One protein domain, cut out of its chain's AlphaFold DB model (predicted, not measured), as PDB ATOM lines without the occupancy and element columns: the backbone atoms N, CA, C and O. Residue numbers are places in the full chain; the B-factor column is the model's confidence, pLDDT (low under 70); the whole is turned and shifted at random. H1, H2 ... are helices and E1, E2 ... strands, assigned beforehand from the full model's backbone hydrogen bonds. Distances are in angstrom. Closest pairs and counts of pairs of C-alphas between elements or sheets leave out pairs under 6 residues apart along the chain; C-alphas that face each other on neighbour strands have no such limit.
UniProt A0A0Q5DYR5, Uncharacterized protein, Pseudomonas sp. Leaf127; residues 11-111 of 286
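Overview. This is residues 11 to 111 of the 286 residues of an uncharacterized protein of Pseudomonas sp. Leaf127 (UniProt A0A0Q5DYR5). This is one long, narrow, twisted sheet, with the long strands E1, E5 and E4 side by side and the short strands E2 and E3 added at its two edges toward one end. At the opposite end, the turn from E4 back to E5 holds two small helices, H2 and H3, while H1 only grazes the sheet and residues 43 to 49 stick out as a free loop. The printed part has 101 residues with three named helices and five named strands, in the order E1 H1 E2 E3 E4 H2 H3 E5; the sheet runs E2 E1 E5 E4 E3 and is mixed, and the class is mixed, helices and strands. The whole is loose, with a radius of gyration of the C-alphas of 17.6 A, and flat, spanning 51 by 35 by 18 A.

Arrangement. Begin with E1, residues 11 to 20, and set it beside E5, residues 98 to 111: they are parallel at 17 degrees, with N 14 and O 101 2.9 A apart, within hydrogen-bond range. H1, residues 24 to 29, only grazes the sheet with its residues 24 to 27; its closest C-alpha pair with E5 is Ile 24 and Trp 108, 6.5 A. E2, residues 36 to 39, is an edge strand antiparallel to E1 at 165 degrees, with N 19 and O 36 at 2.9 A. E3, residues 53 to 57, is the other edge strand and forms a hairpin with E4, residues 60 to 72, antiparallel at 119 degrees, with N 55 and O 62 at 2.8 A. E4 is antiparallel to E5 at 164 degrees, with N 67 and O 104 at 2.9 A. H2, residues 79 to 85, and H3, residues 88 to 91, are not on the sheet; they are close but not clearly touching, their closest C-alphas being those of Lys 84 and Cys 90, 6.5 A apart. In H1 every O i to N i+4 pair is within hydrogen-bond range; H2 has 0 of 3, but 4 of 4 O i to N i+3 pairs; H3 is too short for an i+4 pair.

Along the chain. Find C-alpha 11 at (21.648, 4.185, 24.132); from there E1 runs 29.3 A. E4 starts at C-alpha 60, (44.815, 29.276, 23.350), and covers 37.3 A. E5 covers 40.8 A and ends at C-alpha 111, (47.279, 30.396, 28.647).

Size, cuts and confidence. The two C-alphas farthest apart are those of Gly 59 and Ile 85, 52.7 A. The printed part has no cut, and its one long link is E2 to E3, 13 residues. Mean pLDDT of the printed part is 76.8; look for values under 70 at residues 42 to 50 and 73 to 89, among others.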
ATOM      1  N   GLU A  11      20.650   3.311  23.525       68.56
ATOM      2  CA  GLU A  11      21.648   4.185  24.132       68.56
ATOM      3  C   GLU A  11      21.374   5.632  23.727       68.56
ATOM      4  O   GLU A  11      21.427   5.993  22.549       68.56
ATOM      5  N   ARG A  12      21.073   6.475  24.712       73.38
ATOM      6  CA  ARG A  12      21.041   7.924  24.546       73.38
ATOM      7  C   ARG A  12      22.379   8.467  25.016       73.38
ATOM      8  O   ARG A  12      22.743   8.288  26.172       73.38
ATOM      9  N   HIS A  13      23.087   9.140  24.125       78.62
ATOM     10  CA  HIS A  13      24.345   9.804  24.443       78.62
ATOM     11  C   HIS A  13      24.093  11.309  24.492       78.62
ATOM     12  O   HIS A  13      23.630  11.887  23.508       78.62
ATOM     13  N   THR A  14      24.348  11.931  25.637       82.94
ATOM     14  CA  THR A  14      24.369  13.388  25.793       82.94
ATOM     15  C   THR A  14      25.774  13.805  26.180       82.94
ATOM     16  O   THR A  14      26.426  13.152  26.989       82.94
ATOM     17  N   CYS A  15      26.263  14.879  25.573       86.69
ATOM     18  CA  CYS A  15      27.604  15.370  25.831       86.69
ATOM     19  C   CYS A  15      27.571  16.889  25.919       86.69
ATOM     20  O   CYS A  15      27.086  17.546  24.996       86.69
ATOM     21  N   THR A  16      28.104  17.422  27.015       90.75
ATOM     22  CA  THR A  16      28.137  18.857  27.300       90.75
ATOM     23  C   THR A  16      29.573  19.316  27.512       90.75
ATOM     24  O   THR A  16      30.316  18.729  28.295       90.75
ATOM     25  N   GLU A  17      29.950  20.411  26.863       93.25
ATOM     26  CA  GLU A  17      31.217  21.100  27.070       93.25
ATOM     27  C   GLU A  17      31.007  22.347  27.929       93.25
ATOM     28  O   GLU A  17      30.159  23.189  27.622       93.25
ATOM     29  N   LYS A  18      31.815  22.497  28.978       92.62
ATOM     30  CA  LYS A  18      31.853  23.672  29.850       92.62
ATOM     31  C   LYS A  18      33.222  24.327  29.779       92.62
ATOM     32  O   LYS A  18      34.241  23.656  29.899       92.62
ATOM     33  N   TRP A  19      33.242  25.640  29.619       93.38
ATOM     34  CA  TRP A  19      34.462  26.405  29.396       93.38
ATOM     35  C   TRP A  19      34.625  27.461  30.479       93.38
ATOM     36  O   TRP A  19      33.681  28.203  30.763       93.38
ATOM     37  N   TYR A  20      35.812  27.529  31.072       92.44
ATOM     38  CA  TYR A  20      36.108  28.368  32.227       92.44
ATOM     39  C   TYR A  20      37.327  29.251  31.984       92.44
ATOM     40  O   TYR A  20      38.332  28.806  31.428       92.44
ATOM     41  N   ASP A  21      37.232  30.493  32.458       87.44
ATOM     42  CA  ASP A  21      38.354  31.421  32.508       87.44
ATOM     43  C   ASP A  21      39.126  31.162  33.809       87.44
ATOM     44  O   ASP A  21      38.674  31.505  34.911       87.44
ATOM     45  N   GLY A  22      40.285  30.519  33.675       80.50
ATOM     46  CA  GLY A  22      41.180  30.182  34.777       80.50
ATOM     47  C   GLY A  22      41.209  28.697  35.138       80.50
ATOM     48  O   GLY A  22      40.628  27.841  34.469       80.50
ATOM     49  N   ASN A  23      41.931  28.407  36.219       80.56
ATOM     50  CA  ASN A  23      42.240  27.047  36.647       80.56
ATOM     51  C   ASN A  23      41.070  26.358  37.382       80.56
ATOM     52  O   ASN A  23      40.084  26.978  37.806       80.56
ATOM     53  N   ILE A  24      41.214  25.041  37.542       81.12
ATOM     54  CA  ILE A  24      40.263  24.139  38.196       81.12
ATOM     55  C   ILE A  24      39.990  24.517  39.659       81.12
ATOM     56  O   ILE A  24      38.846  24.458  40.112       81.12
ATOM     57  N   HIS A  25      41.016  24.941  40.401       72.94
ATOM     58  CA  HIS A  25      40.915  25.198  41.836       72.94
ATOM     59  C   HIS A  25      40.141  26.481  42.141       72.94
ATOM     60  O   HIS A  25      39.227  26.460  42.972       72.94
ATOM     61  N   ASP A  26      40.430  27.567  41.426       72.06
ATOM     62  CA  ASP A  26      39.722  28.842  41.565       72.06
ATOM     63  C   ASP A  26      38.251  28.697  41.182       72.06
ATOM     64  O   ASP A  26      37.359  29.212  41.854       72.06
ATOM     65  N   SER A  27      37.975  27.935  40.129       63.81
ATOM     66  CA  SER A  27      36.618  27.762  39.625       63.81
ATOM     67  C   SER A  27      35.730  26.959  40.575       63.81
ATOM     68  O   SER A  27      34.563  27.311  40.764       63.81
ATOM     69  N   ILE A  28      36.280  25.927  41.227       65.75
ATOM     70  CA  ILE A  28      35.575  25.160  42.262       65.75
ATOM     71  C   ILE A  28      35.387  26.005  43.527       65.75
ATOM     72  O   ILE A  28      34.279  26.053  44.068       65.75
ATOM     73  N   ARG A  29      36.443  26.684  43.999       65.94
ATOM     74  CA  ARG A  29      36.398  27.465  45.245       65.94
ATOM     75  C   ARG A  29      35.443  28.650  45.141       65.94
ATOM     76  O   ARG A  29      34.631  28.864  46.041       65.94
ATOM     77  N   ASP A  30      35.513  29.379  44.034       71.31
ATOM     78  CA  ASP A  30      34.738  30.600  43.819       71.31
ATOM     79  C   ASP A  30      33.368  30.313  43.170       71.31
ATOM     80  O   ASP A  30      32.615  31.245  42.885       71.31
ATOM     81  N   ARG A  31      33.024  29.034  42.934       72.62
ATOM     82  CA  ARG A  31      31.801  28.596  42.231       72.62
ATOM     83  C   ARG A  31      31.593  29.343  40.915       72.62
ATOM     84  O   ARG A  31      30.481  29.786  40.610       72.62
ATOM     85  N   ARG A  32      32.672  29.517  40.151       76.38
ATOM     86  CA  ARG A  32      32.595  30.237  38.879       76.38
ATOM     87  C   ARG A  32      31.636  29.505  37.954       76.38
ATOM     88  O   ARG A  32      31.605  28.276  37.909       76.38
ATOM     89  N   VAL A  33      30.835  30.275  37.231       84.25
ATOM     90  CA  VAL A  33      30.010  29.744  36.148       84.25
ATOM     91  C   VAL A  33      30.864  29.659  34.884       84.25
ATOM     92  O   VAL A  33      31.693  30.546  34.666       84.25
ATOM     93  N   PRO A  34      30.700  28.613  34.060       89.56
ATOM     94  CA  PRO A  34      31.392  28.548  32.784       89.56
ATOM     95  C   PRO A  34      30.976  29.741  31.916       89.56
ATOM     96  O   PRO A  34      29.786  30.047  31.811       89.56
ATOM     97  N   TYR A  35      31.936  30.404  31.270       90.81
ATOM     98  CA  TYR A  35      31.644  31.523  30.365       90.81
ATOM     99  C   TYR A  35      30.985  31.043  29.067       90.81
ATOM    100  O   TYR A  35      30.328  31.811  28.365       90.81
ATOM    101  N   LYS A  36      31.159  29.759  28.738       92.56
ATOM    102  CA  LYS A  36      30.551  29.115  27.579       92.56
ATOM    103  C   LYS A  36      30.148  27.691  27.943       92.56
ATOM    104  O   LYS A  36      30.926  26.939  28.523       92.56
ATOM    105  N   THR A  37      28.916  27.330  27.598       92.81
ATOM    106  CA  THR A  37      28.402  25.956  27.669       92.81
ATOM    107  C   THR A  37      27.802  25.609  26.319       92.81
ATOM    108  O   THR A  37      27.059  26.419  25.765       92.81
ATOM    109  N   GLN A  38      28.134  24.443  25.776       91.75
ATOM    110  CA  GLN A  38      27.591  23.978  24.500       91.75
ATOM    111  C   GLN A  38      27.475  22.457  24.480       91.75
ATOM    112  O   GLN A  38      28.194  21.777  25.209       91.75
ATOM    113  N   ASP A  39      26.606  21.929  23.625       89.69
ATOM    114  CA  ASP A  39      26.621  20.501  23.319       89.69
ATOM    115  C   ASP A  39      27.918  20.159  22.581       89.69
ATOM    116  O   ASP A  39      28.431  20.958  21.786       89.69
ATOM    117  N   CYS A  40      28.454  18.967  22.835       83.50
ATOM    118  CA  CYS A  40      29.639  18.510  22.125       83.50
ATOM    119  C   CYS A  40      29.356  18.445  20.617       83.50
ATOM    120  O   CYS A  40      28.255  18.056  20.207       83.50
ATOM    121  N   PRO A  41      30.338  18.792  19.767       75.31
ATOM    122  CA  PRO A  41      30.173  18.667  18.328       75.31
ATOM    123  C   PRO A  41      29.801  17.224  17.974       75.31
ATOM    124  O   PRO A  41      30.358  16.282  18.542       75.31
ATOM    125  N   ALA A  42      28.852  17.064  17.044       62.78
ATOM    126  CA  ALA A  42      28.386  15.749  16.616       62.78
ATOM    127  C   ALA A  42      29.596  14.861  16.271       62.78
ATOM    128  O   ALA A  42      30.473  15.320  15.525       62.78
ATOM    129  N   PRO A  43      29.681  13.635  16.822       59.44
ATOM    130  CA  PRO A  43      30.820  12.766  16.577       59.44
ATOM    131  C   PRO A  43      30.932  12.545  15.070       59.44
ATOM    132  O   PRO A  43      29.993  12.062  14.439       59.44
ATOM    133  N   LYS A  44      32.062  12.958  14.484       52.19
ATOM    134  CA  LYS A  44      32.310  12.741  13.055       52.19
ATOM    135  C   LYS A  44      32.500  11.253  12.755       52.19
ATOM    136  O   LYS A  44      32.092  10.835  11.685       52.19
ATOM    137  N   ASP A  45      32.990  10.493  13.741       49.19
ATOM    138  CA  ASP A  45      33.086   9.032  13.769       49.19
ATOM    139  C   ASP A  45      33.047   8.527  15.229       49.19
ATOM    140  O   ASP A  45      33.487   9.229  16.149       49.19
ATOM    141  N   SER A  46      32.562   7.298  15.453       49.69
ATOM    142  CA  SER A  46      32.429   6.658  16.781       49.69
ATOM    143  C   SER A  46      33.758   6.345  17.490       49.69
ATOM    144  O   SER A  46      33.745   5.824  18.599       49.69
ATOM    145  N   GLU A  47      34.896   6.642  16.861       49.41
ATOM    146  CA  GLU A  47      36.247   6.379  17.377       49.41
ATOM    147  C   GLU A  47      37.010   7.649  17.781       49.41
ATOM    148  O   GLU A  47      38.175   7.566  18.166       49.41
ATOM    149  N   THR A  48      36.392   8.835  17.704       54.38
ATOM    150  CA  THR A  48      37.098  10.087  18.022       54.38
ATOM    151  C   THR A  48      37.495  10.095  19.509       54.38
ATOM    152  O   THR A  48      36.599  10.077  20.358       54.38
ATOM    153  N   PRO A  49      38.798  10.124  19.860       58.97
ATOM    154  CA  PRO A  49      39.226  10.100  21.253       58.97
ATOM    155  C   PRO A  49      38.684  11.314  22.004       58.97
ATOM    156  O   PRO A  49      38.719  12.433  21.490       58.97
ATOM    157  N   ILE A  50      38.212  11.097  23.231       65.94
ATOM    158  CA  ILE A  50      37.812  12.185  24.122       65.94
ATOM    159  C   ILE A  50      39.061  13.036  24.403       65.94
ATOM    160  O   ILE A  50      40.049  12.498  24.919       65.94
ATOM    161  N   PRO A  51      39.067  14.337  24.058       70.81
ATOM    162  CA  PRO A  51      40.223  15.183  24.300       70.81
ATOM    163  C   PRO A  51      40.402  15.337  25.810       70.81
ATOM    164  O   PRO A  51      39.545  15.888  26.496       70.81
ATOM    165  N   THR A  52      41.509  14.819  26.333       85.88
ATOM    166  CA  THR A  52      41.923  14.995  27.730       85.88
ATOM    167  C   THR A  52      43.345  15.542  27.771       85.88
ATOM    168  O   THR A  52      44.113  15.361  26.822       85.88
ATOM    169  N   GLY A  53      43.689  16.249  28.847       91.31
ATOM    170  CA  GLY A  53      44.969  16.943  28.977       91.31
ATOM    171  C   GLY A  53      45.018  18.246  28.176       91.31
ATOM    172  O   GLY A  53      43.985  18.844  27.874       91.31
ATOM    173  N   TYR A  54      46.222  18.709  27.847       93.19
ATOM    174  CA  TYR A  54      46.423  19.993  27.174       93.19
ATOM    175  C   TYR A  54      45.989  19.977  25.706       93.19
ATOM    176  O   TYR A  54      46.380  19.096  24.941       93.19
ATOM    177  N   GLN A  55      45.221  20.986  25.306       92.94
ATOM    178  CA  GLN A  55      44.714  21.183  23.949       92.94
ATOM    179  C   GLN A  55      44.919  22.636  23.516       92.94
ATOM    180  O   GLN A  55      44.713  23.553  24.311       92.94
ATOM    181  N   VAL A  56      45.280  22.851  22.248       93.56
ATOM    182  CA  VAL A  56      45.319  24.194  21.648       93.56
ATOM    183  C   VAL A  56      44.045  24.416  20.844       93.56
ATOM    184  O   VAL A  56      43.787  23.696  19.881       93.56
ATOM    185  N   ILE A  57      43.251  25.412  21.231       92.50
ATOM    186  CA  ILE A  57      41.971  25.746  20.597       92.50
ATOM    187  C   ILE A  57      41.943  27.249  20.355       92.50
ATOM    188  O   ILE A  57      42.095  28.038  21.286       92.50
ATOM    189  N   ASP A  58      41.780  27.643  19.091       92.31
ATOM    190  CA  ASP A  58      41.805  29.044  18.654       92.31
ATOM    191  C   ASP A  58      43.049  29.807  19.145       92.31
ATOM    192  O   ASP A  58      42.970  30.954  19.572       92.31
ATOM    193  N   GLY A  59      44.210  29.143  19.122       93.94
ATOM    194  CA  GLY A  59      45.480  29.727  19.558       93.94
ATOM    195  C   GLY A  59      45.673  29.804  21.074       93.94
ATOM    196  O   GLY A  59      46.705  30.301  21.501       93.94
ATOM    197  N   ARG A  60      44.745  29.278  21.881       94.94
ATOM    198  CA  ARG A  60      44.815  29.276  23.350       94.94
ATOM    199  C   ARG A  60      45.008  27.871  23.898       94.94
ATOM    200  O   ARG A  60      44.553  26.903  23.293       94.94
ATOM    201  N   ILE A  61      45.655  27.764  25.050       94.81
ATOM    202  CA  ILE A  61      45.917  26.511  25.755       94.81
ATOM    203  C   ILE A  61      44.790  26.257  26.752       94.81
ATOM    204  O   ILE A  61      44.572  27.051  27.668       94.81
ATOM    205  N   PHE A  62      44.133  25.112  26.613       94.25
ATOM    206  CA  PHE A  62      43.168  24.600  27.574       94.25
ATOM    207  C   PHE A  62      43.664  23.295  28.183       94.25
ATOM    208  O   PHE A  62      44.185  22.441  27.470       94.25
ATOM    209  N   TYR A  63      43.449  23.110  29.481       94.44
ATOM    210  CA  TYR A  63      43.525  21.793  30.100       94.44
ATOM    211  C   TYR A  63      42.124  21.190  30.106       94.44
ATOM    212  O   TYR A  63      41.187  21.797  30.630       94.44
ATOM    213  N   VAL A  64      41.968  20.025  29.485       93.25
ATOM    214  CA  VAL A  64      40.666  19.396  29.270       93.25
ATOM    215  C   VAL A  64      40.516  18.177  30.163       93.25
ATOM    216  O   VAL A  64      41.321  17.245  30.124       93.25
ATOM    217  N   THR A  65      39.452  18.167  30.955       91.38
ATOM    218  CA  THR A  65      39.041  17.012  31.755       91.38
ATOM    219  C   THR A  65      37.724  16.477  31.229       91.38
ATOM    220  O   THR A  65      36.835  17.261  30.908       91.38
ATOM    221  N   SER A  66      37.558  15.161  31.201       89.06
ATOM    222  CA  SER A  66      36.299  14.531  30.809       89.06
ATOM    223  C   SER A  66      35.797  13.588  31.889       89.06
ATOM    224  O   SER A  66      36.576  12.833  32.470       89.06
ATOM    225  N   SER A  67      34.489  13.569  32.095       86.50
ATOM    226  CA  SER A  67      33.810  12.564  32.906       86.50
ATOM    227  C   SER A  67      32.662  11.960  32.110       86.50
ATOM    228  O   SER A  67      31.992  12.662  31.357       86.50
ATOM    229  N   SER A  68      32.441  10.657  32.253       84.25
ATOM    230  CA  SER A  68      31.338   9.955  31.599       84.25
ATOM    231  C   SER A  68      30.599   9.108  32.621       84.25
ATOM    232  O   SER A  68      31.202   8.237  33.252       84.25
ATOM    233  N   ASN A  69      29.299   9.333  32.760       79.81
ATOM    234  CA  ASN A  69      28.427   8.552  33.622       79.81
ATOM    235  C   ASN A  69      27.417   7.796  32.771       79.81
ATOM    236  O   ASN A  69      26.684   8.386  31.982       79.81
ATOM    237  N   ARG A  70      27.349   6.481  32.975       79.50
ATOM    238  CA  ARG A  70      26.299   5.646  32.401       79.50
ATOM    239  C   ARG A  70      25.185   5.481  33.420       79.50
ATOM    240  O   ARG A  70      25.317   4.726  34.383       79.50
ATOM    241  N   TYR A  71      24.080   6.166  33.193       73.81
ATOM    242  CA  TYR A  71      22.857   5.990  33.949       73.81
ATOM    243  C   TYR A  71      22.052   4.845  33.345       73.81
ATOM    244  O   TYR A  71      21.760   4.795  32.149       73.81
ATOM    245  N   ASN A  72      21.695   3.894  34.202       72.19
ATOM    246  CA  ASN A  72      20.590   2.996  33.925       72.19
ATOM    247  C   ASN A  72      19.390   3.527  34.704       72.19
ATOM    248  O   ASN A  72      19.464   3.660  35.926       72.19
ATOM    249  N   ASP A  73      18.285   3.749  34.002       65.94
ATOM    250  CA  ASP A  73      16.972   4.042  34.572       65.94
ATOM    251  C   ASP A  73      16.552   3.078  35.702       65.94
ATOM    252  O   ASP A  73      15.730   3.416  36.552       65.94
ATOM    253  N   CYS A  74      17.121   1.871  35.717       69.62
ATOM    254  CA  CYS A  74      16.831   0.800  36.667       69.62
ATOM    255  C   CYS A  74      17.938   0.597  37.731       69.62
ATOM    256  O   CYS A  74      17.796  -0.224  38.650       69.62
ATOM    257  N   GLY A  75      19.036   1.362  37.662       60.50
ATOM    258  CA  GLY A  75      20.153   1.357  38.618       60.50
ATOM    259  C   GLY A  75      19.920   2.273  39.832       60.50
ATOM    260  O   GLY A  75      19.257   3.294  39.726       60.50
ATOM    261  N   GLY A  76      20.433   1.900  41.014       56.22
ATOM    262  CA  GLY A  76      20.386   2.732  42.235       56.22
ATOM    263  C   GLY A  76      20.186   1.938  43.533       56.22
ATOM    264  O   GLY A  76      19.481   0.925  43.533       56.22
ATOM    265  N   THR A  77      20.793   2.400  44.630       48.44
ATOM    266  CA  THR A  77      20.667   1.869  46.004       48.44
ATOM    267  C   THR A  77      19.931   2.876  46.901       48.44
ATOM    268  O   THR A  77      20.187   4.073  46.799       48.44
ATOM    269  N   GLY A  78      19.041   2.422  47.795       52.94
ATOM    270  CA  GLY A  78      18.317   3.279  48.760       52.94
ATOM    271  C   GLY A  78      16.857   3.576  48.384       52.94
ATOM    272  O   GLY A  78      16.269   2.854  47.590       52.94
ATOM    273  N   VAL A  79      16.260   4.643  48.937       46.78
ATOM    274  CA  VAL A  79      14.830   5.030  48.774       46.78
ATOM    275  C   VAL A  79      14.372   5.218  47.317       46.78
ATOM    276  O   VAL A  79      13.188   5.067  47.021       46.78
ATOM    277  N   GLY A  80      15.304   5.450  46.384       48.44
ATOM    278  CA  GLY A  80      15.045   5.420  44.938       48.44
ATOM    279  C   GLY A  80      14.686   4.031  44.383       48.44
ATOM    280  O   GLY A  80      14.212   3.928  43.255       48.44
ATOM    281  N   SER A  81      14.847   2.950  45.157       52.44
ATOM    282  CA  SER A  81      14.467   1.590  44.755       52.44
ATOM    283  C   SER A  81      12.954   1.362  44.719       52.44
ATOM    284  O   SER A  81      12.503   0.483  43.991       52.44
ATOM    285  N   LEU A  82      12.161   2.149  45.458       53.56
ATOM    286  CA  LEU A  82      10.693   2.071  45.415       53.56
ATOM    287  C   LEU A  82      10.132   2.600  44.088       53.56
ATOM    288  O   LEU A  82       9.140   2.074  43.589       53.56
ATOM    289  N   GLY A  83      10.816   3.567  43.465       54.69
ATOM    290  CA  GLY A  83      10.483   4.055  42.122       54.69
ATOM    291  C   GLY A  83      10.625   2.984  41.032       54.69
ATOM    292  O   GLY A  83       9.907   3.033  40.038       54.69
ATOM    293  N   LYS A  84      11.472   1.963  41.246       59.41
ATOM    294  CA  LYS A  84      11.714   0.869  40.285       59.41
ATOM    295  C   LYS A  84      10.502  -0.034  40.089       59.41
ATOM    296  O   LYS A  84      10.269  -0.509  38.983       59.41
ATOM    297  N   ILE A  85       9.717  -0.243  41.150       59.88
ATOM    298  CA  ILE A  85       8.515  -1.091  41.111       59.88
ATOM    299  C   ILE A  85       7.428  -0.454  40.229       59.88
ATOM    300  O   ILE A  85       6.596  -1.139  39.641       59.88
ATOM    301  N   LEU A  86       7.454   0.874  40.102       63.38
ATOM    302  CA  LEU A  86       6.463   1.651  39.363       63.38
ATOM    303  C   LEU A  86       6.920   2.020  37.943       63.38
ATOM    304  O   LEU A  86       6.201   2.732  37.247       63.38
ATOM    305  N   MET A  87       8.088   1.543  37.495       67.44
ATOM    306  CA  MET A  87       8.635   1.810  36.163       67.44
ATOM    307  C   MET A  87       8.567   0.554  35.279       67.44
ATOM    308  O   MET A  87       9.456  -0.294  35.355       67.44
ATOM    309  N   PRO A  88       7.576   0.439  34.369       69.88
ATOM    310  CA  PRO A  88       7.409  -0.730  33.498       69.88
ATOM    311  C   PRO A  88       8.657  -1.086  32.673       69.88
ATOM    312  O   PRO A  88       8.919  -2.259  32.418       69.88
ATOM    313  N   LYS A  89       9.466  -0.080  32.307       68.69
ATOM    314  CA  LYS A  89      10.741  -0.243  31.586       68.69
ATOM    315  C   LYS A  89      11.774  -1.096  32.331       68.69
ATOM    316  O   LYS A  89      12.581  -1.748  31.683       68.69
ATOM    317  N   CYS A  90      11.700  -1.170  33.660       72.19
ATOM    318  CA  CYS A  90      12.628  -1.951  34.481       72.19
ATOM    319  C   CYS A  90      12.274  -3.432  34.623       72.19
ATOM    320  O   CYS A  90      13.042  -4.189  35.209       72.19
ATOM    321  N   TYR A  91      11.143  -3.858  34.058       74.38
ATOM    322  CA  TYR A  91      10.773  -5.269  33.924       74.38
ATOM    323  C   TYR A  91      11.099  -5.832  32.535       74.38
ATOM    324  O   TYR A  91      10.908  -7.022  32.285       74.38
ATOM    325  N   MET A  92      11.577  -4.983  31.622       72.56
ATOM    326  CA  MET A  92      12.042  -5.415  30.311       72.56
ATOM    327  C   MET A  92      13.472  -5.973  30.410       72.56
ATOM    328  O   MET A  92      14.257  -5.498  31.234       72.56
ATOM    329  N   PRO A  93      13.849  -6.943  29.552       72.69
ATOM    330  CA  PRO A  93      15.240  -7.359  29.385       72.69
ATOM    331  C   PRO A  93      16.166  -6.157  29.171       72.69
ATOM    332  O   PRO A  93      15.783  -5.234  28.459       72.69
ATOM    333  N   ASP A  94      17.394  -6.191  29.696       69.06
ATOM    334  CA  ASP A  94      18.372  -5.086  29.591       69.06
ATOM    335  C   ASP A  94      18.553  -4.560  28.158       69.06
ATOM    336  O   ASP A  94      18.704  -3.365  27.936       69.06
ATOM    337  N   LYS A  95      18.434  -5.438  27.155       69.50
ATOM    338  CA  LYS A  95      18.498  -5.081  25.725       69.50
ATOM    339  C   LYS A  95      17.352  -4.190  25.229       69.50
ATOM    340  O   LYS A  95      17.392  -3.737  24.096       69.50
ATOM    341  N   LEU A  96      16.314  -3.991  26.032       71.06
ATOM    342  CA  LEU A  96      15.162  -3.135  25.753       71.06
ATOM    343  C   LEU A  96      15.081  -1.951  26.728       71.06
ATOM    344  O   LEU A  96      14.196  -1.107  26.592       71.06
ATOM    345  N   GLN A  97      15.996  -1.877  27.698       73.62
ATOM    346  CA  GLN A  97      16.125  -0.725  28.580       73.62
ATOM    347  C   GLN A  97      16.835   0.418  27.842       73.62
ATOM    348  O   GLN A  97      17.610   0.207  26.907       73.62
ATOM    349  N   THR A  98      16.537   1.650  28.252       69.44
ATOM    350  CA  THR A  98      17.271   2.833  27.793       69.44
ATOM    351  C   THR A  98      18.449   3.061  28.730       69.44
ATOM    352  O   THR A  98      18.283   3.054  29.950       69.44
ATOM    353  N   HIS A  99      19.635   3.257  28.166       72.00
ATOM    354  CA  HIS A  99      20.814   3.672  28.918       72.00
ATOM    355  C   HIS A  99      21.169   5.094  28.513       72.00
ATOM    356  O   HIS A  99      21.301   5.375  27.323       72.00
ATOM    357  N   GLU A 100      21.332   5.978  29.491       76.19
ATOM    358  CA  GLU A 100      21.782   7.344  29.244       76.19
ATOM    359  C   GLU A 100      23.266   7.441  29.572       76.19
ATOM    360  O   GLU A 100      23.675   7.281  30.720       76.19
ATOM    361  N   ASN A 101      24.083   7.679  28.558       79.69
ATOM    362  CA  ASN A 101      25.483   8.022  28.727       79.69
ATOM    363  C   ASN A 101      25.580   9.543  28.711       79.69
ATOM    364  O   ASN A 101      25.322  10.170  27.686       79.69
ATOM    365  N   VAL A 102      25.912  10.120  29.861       83.88
ATOM    366  CA  VAL A 102      26.126  11.556  30.020       83.88
ATOM    367  C   VAL A 102      27.624  11.791  30.101       83.88
ATOM    368  O   VAL A 102      28.277  11.343  31.045       83.88
ATOM    369  N   GLU A 103      28.164  12.486  29.113       86.75
ATOM    370  CA  GLU A 103      29.546  12.940  29.077       86.75
ATOM    371  C   GLU A 103      29.606  14.439  29.393       86.75
ATOM    372  O   GLU A 103      28.846  15.247  28.861       86.75
ATOM    373  N   GLU A 104      30.529  14.828  30.264       89.12
ATOM    374  CA  GLU A 104      30.841  16.225  30.532       89.12
ATOM    375  C   GLU A 104      32.328  16.460  30.288       89.12
ATOM    376  O   GLU A 104      33.178  15.797  30.892       89.12
ATOM    377  N   ARG A 105      32.631  17.416  29.407       91.50
ATOM    378  CA  ARG A 105      33.986  17.892  29.129       91.50
ATOM    379  C   ARG A 105      34.147  19.286  29.692       91.50
ATOM    380  O   ARG A 105      33.336  20.167  29.418       91.50
ATOM    381  N   THR A 106      35.229  19.500  30.416       91.81
ATOM    382  CA  THR A 106      35.536  20.794  31.004       91.81
ATOM    383  C   THR A 106      36.852  21.310  30.469       91.81
ATOM    384  O   THR A 106      37.859  20.612  30.531       91.81
ATOM    385  N   PHE A 107      36.822  22.536  29.960       93.44
ATOM    386  CA  PHE A 107      37.947  23.247  29.374       93.44
ATOM    387  C   PHE A 107      38.358  24.371  30.320       93.44
ATOM    388  O   PHE A 107      37.615  25.339  30.504       93.44
ATOM    389  N   TRP A 108      39.541  24.240  30.908       93.56
ATOM    390  CA  TRP A 108      40.138  25.239  31.789       93.56
ATOM    391  C   TRP A 108      41.143  26.058  30.990       93.56
ATOM    392  O   TRP A 108      42.115  25.485  30.498       93.56
ATOM    393  N   LEU A 109      40.914  27.361  30.815       93.62
ATOM    394  CA  LEU A 109      41.881  28.224  30.136       93.62
ATOM    395  C   LEU A 109      43.169  28.315  30.967       93.62
ATOM    396  O   LEU A 109      43.143  28.760  32.114       93.62
ATOM    397  N   VAL A 110      44.286  27.909  30.365       94.19
ATOM    398  CA  VAL A 110      45.616  27.866  30.992       94.19
ATOM    399  C   VAL A 110      46.472  29.047  30.546       94.19
ATOM    400  O   VAL A 110      47.116  29.701  31.367       94.19
ATOM    401  N   SER A 111      46.486  29.319  29.241       94.62
ATOM    402  CA  SER A 111      47.279  30.396  28.647       94.62
ATOM    403  C   SER A 111      46.709  30.814  27.293       94.62
ATOM    404  O   SER A 111      46.081  30.024  26.593       94.62
TER     405      SER A 111